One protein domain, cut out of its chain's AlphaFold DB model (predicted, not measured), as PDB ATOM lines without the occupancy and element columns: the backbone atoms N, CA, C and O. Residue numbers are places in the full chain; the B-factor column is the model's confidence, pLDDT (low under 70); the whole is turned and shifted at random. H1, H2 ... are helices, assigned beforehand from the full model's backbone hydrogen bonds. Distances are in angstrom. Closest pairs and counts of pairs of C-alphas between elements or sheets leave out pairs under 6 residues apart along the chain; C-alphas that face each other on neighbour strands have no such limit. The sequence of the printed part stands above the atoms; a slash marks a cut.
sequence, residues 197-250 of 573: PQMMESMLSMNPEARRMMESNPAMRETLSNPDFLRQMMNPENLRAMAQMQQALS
ATOM      1  N   PRO A 197      86.347 133.131 116.436       73.12
ATOM      2  CA  PRO A 197      86.050 131.735 116.775       73.12
ATOM      3  C   PRO A 197      86.260 131.402 118.262       73.12
ATOM      4  O   PRO A 197      85.495 130.621 118.814       73.12
ATOM      5  N   GLN A 198      87.207 132.048 118.958       80.69
ATOM      6  CA  GLN A 198      87.365 131.884 120.414       80.69
ATOM      7  C   GLN A 198      86.167 132.414 121.224       80.69
ATOM      8  O   GLN A 198      85.860 131.886 122.292       80.69
ATOM      9  N   MET A 199      85.461 133.434 120.726       75.75
ATOM     10  CA  MET A 199      84.252 133.956 121.362       75.75
ATOM     11  C   MET A 199      83.050 133.038 121.107       75.75
ATOM     12  O   MET A 199      82.229 132.852 122.006       75.75
ATOM     13  N   MET A 200      82.981 132.395 119.934       68.56
ATOM     14  CA  MET A 200      82.008 131.329 119.677       68.56
ATOM     15  C   MET A 200      82.283 130.091 120.541       68.56
ATOM     16  O   MET A 200      81.350 129.576 121.150       68.56
ATOM     17  N   GLU A 201      83.545 129.681 120.695       69.19
ATOM     18  CA  GLU A 201      83.959 128.591 121.593       69.19
ATOM     19  C   GLU A 201      83.595 128.907 123.056       69.19
ATOM     20  O   GLU A 201      83.039 128.070 123.769       69.19
ATOM     21  N   SER A 202      83.817 130.152 123.495       76.38
ATOM     22  CA  SER A 202      83.397 130.636 124.815       76.38
ATOM     23  C   SER A 202      81.871 130.583 124.987       76.38
ATOM     24  O   SER A 202      81.383 130.045 125.984       76.38
ATOM     25  N   MET A 203      81.098 131.051 124.003       66.88
ATOM     26  CA  MET A 203      79.631 131.028 124.055       66.88
ATOM     27  C   MET A 203      79.053 129.606 123.984       66.88
ATOM     28  O   MET A 203      78.065 129.315 124.658       66.88
ATOM     29  N   LEU A 204      79.710 128.696 123.263       72.44
ATOM     30  CA  LEU A 204      79.395 127.268 123.268       72.44
ATOM     31  C   LEU A 204      79.767 126.618 124.612       72.44
ATOM     32  O   LEU A 204      79.030 125.772 125.110       72.44
ATOM     33  N   SER A 205      80.856 127.058 125.254       74.00
ATOM     34  CA  SER A 205      81.234 126.603 126.598       74.00
ATOM     35  C   SER A 205      80.226 127.021 127.678       74.00
ATOM     36  O   SER A 205      80.015 126.260 128.624       74.00
ATOM     37  N   MET A 206      79.563 128.173 127.501       69.06
ATOM     38  CA  MET A 206      78.490 128.669 128.375       69.06
ATOM     39  C   MET A 206      77.156 127.924 128.190       69.06
ATOM     40  O   MET A 206      76.296 128.022 129.062       69.06
ATOM     41  N   ASN A 207      76.968 127.184 127.090       67.38
ATOM     42  CA  ASN A 207      75.757 126.406 126.832       67.38
ATOM     43  C   ASN A 207      76.022 124.893 127.029       67.38
ATOM     44  O   ASN A 207      76.492 124.216 126.110       67.38
ATOM     45  N   PRO A 208      75.719 124.324 128.213       76.31
ATOM     46  CA  PRO A 208      76.050 122.932 128.530       76.31
ATOM     47  C   PRO A 208      75.275 121.902 127.692       76.31
ATOM     48  O   PRO A 208      75.738 120.771 127.539       76.31
ATOM     49  N   GLU A 209      74.124 122.264 127.127       78.44
ATOM     50  CA  GLU A 209      73.340 121.377 126.258       78.44
ATOM     51  C   GLU A 209      73.888 121.360 124.829       78.44
ATOM     52  O   GLU A 209      73.996 120.288 124.233       78.44
ATOM     53  N   ALA A 210      74.370 122.500 124.324       72.62
ATOM     54  CA  ALA A 210      75.084 122.557 123.050       72.62
ATOM     55  C   ALA A 210      76.360 121.692 123.063       72.62
ATOM     56  O   ALA A 210      76.640 121.001 122.082       72.62
ATOM     57  N   ARG A 211      77.088 121.647 124.193       77.62
ATOM     58  CA  ARG A 211      78.232 120.730 124.374       77.62
ATOM     59  C   ARG A 211      77.808 119.265 124.264       77.62
ATOM     60  O   ARG A 211      78.353 118.546 123.433       77.62
ATOM     61  N   ARG A 212      76.778 118.847 125.011       81.81
ATOM     62  CA  ARG A 212      76.236 117.473 124.950       81.81
ATOM     63  C   ARG A 212      75.766 117.095 123.543       81.81
ATOM     64  O   ARG A 212      75.968 115.958 123.119       81.81
ATOM     65  N   MET A 213      75.165 118.026 122.801       70.75
ATOM     66  CA  MET A 213      74.722 117.781 121.425       70.75
ATOM     67  C   MET A 213      75.900 117.665 120.441       70.75
ATOM     68  O   MET A 213      75.886 116.800 119.569       70.75
ATOM     69  N   MET A 214      76.952 118.470 120.612       76.25
ATOM     70  CA  MET A 214      78.174 118.389 119.802       76.25
ATOM     71  C   MET A 214      79.033 117.150 120.124       76.25
ATOM     72  O   MET A 214      79.682 116.604 119.232       76.25
ATOM     73  N   GLU A 215      79.022 116.683 121.374       80.44
ATOM     74  CA  GLU A 215      79.694 115.450 121.815       80.44
ATOM     75  C   GLU A 215      78.953 114.186 121.340       80.44
ATOM     76  O   GLU A 215      79.590 113.205 120.960       80.44
ATOM     77  N   SER A 216      77.615 114.210 121.316       86.75
ATOM     78  CA  SER A 216      76.790 113.076 120.864       86.75
ATOM     79  C   SER A 216      76.608 112.989 119.345       86.75
ATOM     80  O   SER A 216      76.308 111.906 118.840       86.75
ATOM     81  N   ASN A 217      76.814 114.081 118.598       74.00
ATOM     82  CA  ASN A 217      76.686 114.099 117.140       74.00
ATOM     83  C   ASN A 217      77.969 114.612 116.442       74.00
ATOM     84  O   ASN A 217      78.068 115.797 116.105       74.00
ATOM     85  N   PRO A 218      78.949 113.731 116.152       80.19
ATOM     86  CA  PRO A 218      80.201 114.130 115.506       80.19
ATOM     87  C   PRO A 218      80.006 114.675 114.082       80.19
ATOM     88  O   PRO A 218      80.783 115.525 113.655       80.19
ATOM     89  N   ALA A 219      78.950 114.269 113.366       84.75
ATOM     90  CA  ALA A 219      78.623 114.844 112.059       84.75
ATOM     91  C   ALA A 219      78.139 116.299 112.184       84.75
ATOM     92  O   ALA A 219      78.489 117.145 111.363       84.75
ATOM     93  N   MET A 220      77.401 116.632 113.248       71.56
ATOM     94  CA  MET A 220      77.044 118.021 113.552       71.56
ATOM     95  C   MET A 220      78.274 118.844 113.956       71.56
ATOM     96  O   MET A 220      78.336 120.030 113.646       71.56
ATOM     97  N   ARG A 221      79.299 118.223 114.552       73.31
ATOM     98  CA  ARG A 221      80.589 118.879 114.814       73.31
ATOM     99  C   ARG A 221      81.356 119.214 113.528       73.31
ATOM    100  O   ARG A 221      81.877 120.317 113.428       73.31
ATOM    101  N   GLU A 222      81.341 118.326 112.534       77.25
ATOM    102  CA  GLU A 222      81.869 118.580 111.177       77.25
ATOM    103  C   GLU A 222      81.060 119.663 110.429       77.25
ATOM    104  O   GLU A 222      81.578 120.459 109.648       77.25
ATOM    105  N   THR A 223      79.755 119.715 110.696       73.94
ATOM    106  CA  THR A 223      78.822 120.693 110.118       73.94
ATOM    107  C   THR A 223      79.023 122.093 110.714       73.94
ATOM    108  O   THR A 223      78.903 123.092 110.010       73.94
ATOM    109  N   LEU A 224      79.362 122.166 112.006       73.69
ATOM    110  CA  LEU A 224      79.648 123.403 112.740       73.69
ATOM    111  C   LEU A 224      81.113 123.858 112.614       73.69
ATOM    112  O   LEU A 224      81.391 125.034 112.828       73.69
ATOM    113  N   SER A 225      82.047 122.980 112.231       79.06
ATOM    114  CA  SER A 225      83.426 123.367 111.888       79.06
ATOM    115  C   SER A 225      83.555 123.972 110.483       79.06
ATOM    116  O   SER A 225      84.564 124.609 110.189       79.06
ATOM    117  N   ASN A 226      82.539 123.815 109.624       81.81
ATOM    118  CA  ASN A 226      82.472 124.428 108.297       81.81
ATOM    119  C   ASN A 226      81.786 125.812 108.368       81.81
ATOM    120  O   ASN A 226      80.553 125.878 108.382       81.81
ATOM    121  N   PRO A 227      82.536 126.937 108.367       67.31
ATOM    122  CA  PRO A 227      81.964 128.268 108.592       67.31
ATOM    123  C   PRO A 227      80.986 128.690 107.490       67.31
ATOM    124  O   PRO A 227      79.999 129.366 107.773       67.31
ATOM    125  N   ASP A 228      81.208 128.263 106.244       81.62
ATOM    126  CA  ASP A 228      80.307 128.577 105.135       81.62
ATOM    127  C   ASP A 228      79.008 127.763 105.181       81.62
ATOM    128  O   ASP A 228      77.960 128.297 104.829       81.62
ATOM    129  N   PHE A 229      79.016 126.531 105.712       76.38
ATOM    130  CA  PHE A 229      77.766 125.823 106.014       76.38
ATOM    131  C   PHE A 229      77.029 126.495 107.178       76.38
ATOM    132  O   PHE A 229      75.817 126.705 107.106       76.38
ATOM    133  N   LEU A 230      77.753 126.887 108.232       72.25
ATOM    134  CA  LEU A 230      77.179 127.608 109.369       72.25
ATOM    135  C   LEU A 230      76.516 128.922 108.934       72.25
ATOM    136  O   LEU A 230      75.398 129.214 109.352       72.25
ATOM    137  N   ARG A 231      77.163 129.669 108.032       73.25
ATOM    138  CA  ARG A 231      76.581 130.832 107.347       73.25
ATOM    139  C   ARG A 231      75.374 130.447 106.499       73.25
ATOM    140  O   ARG A 231      74.343 131.096 106.613       73.25
ATOM    141  N   GLN A 232      75.453 129.379 105.704       78.94
ATOM    142  CA  GLN A 232      74.331 128.908 104.887       78.94
ATOM    143  C   GLN A 232      73.095 128.575 105.742       78.94
ATOM    144  O   GLN A 232      71.974 128.862 105.327       78.94
ATOM    145  N   MET A 233      73.287 128.006 106.937       69.31
ATOM    146  CA  MET A 233      72.220 127.658 107.881       69.31
ATOM    147  C   MET A 233      71.711 128.868 108.680       69.31
ATOM    148  O   MET A 233      70.502 129.053 108.786       69.31
ATOM    149  N   MET A 234      72.604 129.718 109.199       72.69
ATOM    150  CA  MET A 234      72.236 130.928 109.954       72.69
ATOM    151  C   MET A 234      71.853 132.126 109.069       72.69
ATOM    152  O   MET A 234      71.417 133.154 109.591       72.69
ATOM    153  N   ASN A 235      71.964 132.009 107.740       76.50
ATOM    154  CA  ASN A 235      71.428 132.985 106.795       76.50
ATOM    155  C   ASN A 235      69.950 133.240 107.133       76.50
ATOM    156  O   ASN A 235      69.153 132.296 107.120       76.50
ATOM    157  N   PRO A 236      69.540 134.492 107.410       70.44
ATOM    158  CA  PRO A 236      68.237 134.777 108.010       70.44
ATOM    159  C   PRO A 236      67.058 134.425 107.095       70.44
ATOM    160  O   PRO A 236      65.937 134.311 107.570       70.44
ATOM    161  N   GLU A 237      67.290 134.248 105.797       80.69
ATOM    162  CA  GLU A 237      66.294 133.773 104.833       80.69
ATOM    163  C   GLU A 237      66.114 132.251 104.915       80.69
ATOM    164  O   GLU A 237      64.985 131.769 104.978       80.69
ATOM    165  N   ASN A 238      67.214 131.498 105.019       73.38
ATOM    166  CA  ASN A 238      67.186 130.042 105.154       73.38
ATOM    167  C   ASN A 238      66.664 129.619 106.538       73.38
ATOM    168  O   ASN A 238      65.828 128.726 106.642       73.38
ATOM    169  N   LEU A 239      67.068 130.327 107.601       72.94
ATOM    170  CA  LEU A 239      66.561 130.088 108.954       72.94
ATOM    171  C   LEU A 239      65.061 130.427 109.073       72.94
ATOM    172  O   LEU A 239      64.328 129.709 109.749       72.94
ATOM    173  N   ARG A 240      64.572 131.459 108.364       78.50
ATOM    174  CA  ARG A 240      63.127 131.743 108.243       78.50
ATOM    175  C   ARG A 240      62.388 130.656 107.469       78.50
ATOM    176  O   ARG A 240      61.332 130.238 107.925       78.50
ATOM    177  N   ALA A 241      62.933 130.178 106.351       78.38
ATOM    178  CA  ALA A 241      62.333 129.080 105.590       78.38
ATOM    179  C   ALA A 241      62.263 127.782 106.418       78.38
ATOM    180  O   ALA A 241      61.252 127.079 106.387       78.38
ATOM    181  N   MET A 242      63.296 127.496 107.217       74.44
ATOM    182  CA  MET A 242      63.329 126.342 108.115       74.44
ATOM    183  C   MET A 242      62.347 126.493 109.289       74.44
ATOM    184  O   MET A 242      61.602 125.557 109.569       74.44
ATOM    185  N   ALA A 243      62.266 127.675 109.912       77.56
ATOM    186  CA  ALA A 243      61.273 127.969 110.950       77.56
ATOM    187  C   ALA A 243      59.833 127.893 110.408       77.56
ATOM    188  O   ALA A 243      58.979 127.268 111.030       77.56
ATOM    189  N   GLN A 244      59.577 128.432 109.212       78.44
ATOM    190  CA  GLN A 244      58.297 128.323 108.506       78.44
ATOM    191  C   GLN A 244      57.933 126.857 108.221       78.44
ATOM    192  O   GLN A 244      56.785 126.457 108.418       78.44
ATOM    193  N   MET A 245      58.897 126.035 107.792       71.69
ATOM    194  CA  MET A 245      58.677 124.603 107.571       71.69
ATOM    195  C   MET A 245      58.422 123.845 108.881       71.69
ATOM    196  O   MET A 245      57.567 122.961 108.910       71.69
ATOM    197  N   GLN A 246      59.098 124.209 109.973       62.84
ATOM    198  CA  GLN A 246      58.880 123.587 111.278       62.84
ATOM    199  C   GLN A 246      57.540 124.012 111.901       62.84
ATOM    200  O   GLN A 246      56.820 123.153 112.397       62.84
ATOM    201  N   GLN A 247      57.128 125.278 111.771       71.38
ATOM    202  CA  GLN A 247      55.783 125.747 112.134       71.38
ATOM    203  C   GLN A 247      54.692 125.054 111.296       71.38
ATOM    204  O   GLN A 247      53.662 124.647 111.838       71.38
ATOM    205  N   ALA A 248      54.917 124.844 109.993       69.94
ATOM    206  CA  ALA A 248      54.003 124.076 109.144       69.94
ATOM    207  C   ALA A 248      53.905 122.604 109.590       69.94
ATOM    208  O   ALA A 248      52.803 122.060 109.682       69.94
ATOM    209  N   LEU A 249      55.033 121.972 109.940       70.12
ATOM    210  CA  LEU A 249      55.053 120.594 110.433       70.12
ATOM    211  C   LEU A 249      54.414 120.470 111.828       70.12
ATOM    212  O   LEU A 249      53.636 119.548 112.045       70.12
ATOM    213  N   SER A 250      54.630 121.428 112.733       66.12
ATOM    214  CA  SER A 250      53.921 121.509 114.021       66.12
ATOM    215  C   SER A 250      52.426 121.793 113.857       66.12
ATOM    216  O   SER A 250      51.634 121.318 114.664       66.12
TER     217      SER A 250
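This is residues 197 to 250 of the 573 residues of the protein "UBA domain-containing protein" of Ostreococcus tauri (UniProt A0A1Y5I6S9). The longest helix, H5, makes one end of an open, winding string of five helices that meet corner to corner with no shared core. At the other end H1, H2 and H3 turn into a loose U, with H2 as its base, and H4 leads from H3 across to H5. The printed part has 54 residues, with five named helices in the order H1 to H5 and no named strand; its class is all helix. It is loose, with a radius of gyration of the C-alphas of 12.9 A and spans of 33 by 23 by 20 A.

H5, residues 236 to 250, is 20.4 A long and ends at C-alpha 250 (53.921, 121.509, 114.021). H4 is residues 227 to 234, 10.2 A, and H3 residues 218 to 225, 10.4 A. H2 is residues 208 to 216, 12.5 A. H1, residues 197 to 205, is 12.1 A and begins at C-alpha 197 (86.050, 131.735, 116.775).

H5 is close to H4 but not clearly touching; their closest C-alphas, of Met 233 and Leu 239, are 6.3 A apart, at a steep tilt of 50 degrees, the same way. H4 and H3 only just touch, only at the corner, with 3 pairs of C-alphas within 8 A, the closest Leu 224 and Leu 230 at 5.9 A; they are about perpendicular, at 83 degrees. H3 and H2 also only just touch, only at the corner, with 3 such pairs, the closest C-alphas being those of Met 214 and Arg 221, 5.6 A; they run opposite ways at a steep tilt of 61 degrees. H2 and H1 likewise only just touch, only at the corner, with 3 pairs, the closest C-alphas those of Leu 204 and Ala 210, 6.4 A, about perpendicular at 78 degrees. H1 and H3 are apart. In H1 to H5 every O i to N i+4 pair is within hydrogen-bond range.

The two farthest C-alphas, of Gln 198 and Ala 248, are 36.1 A apart. The printed part has no cut, and its four links are tight. Mean pLDDT of the printed part is 74.6, with 10 residues under 70, among them residues 200 to 201 and 206 to 207.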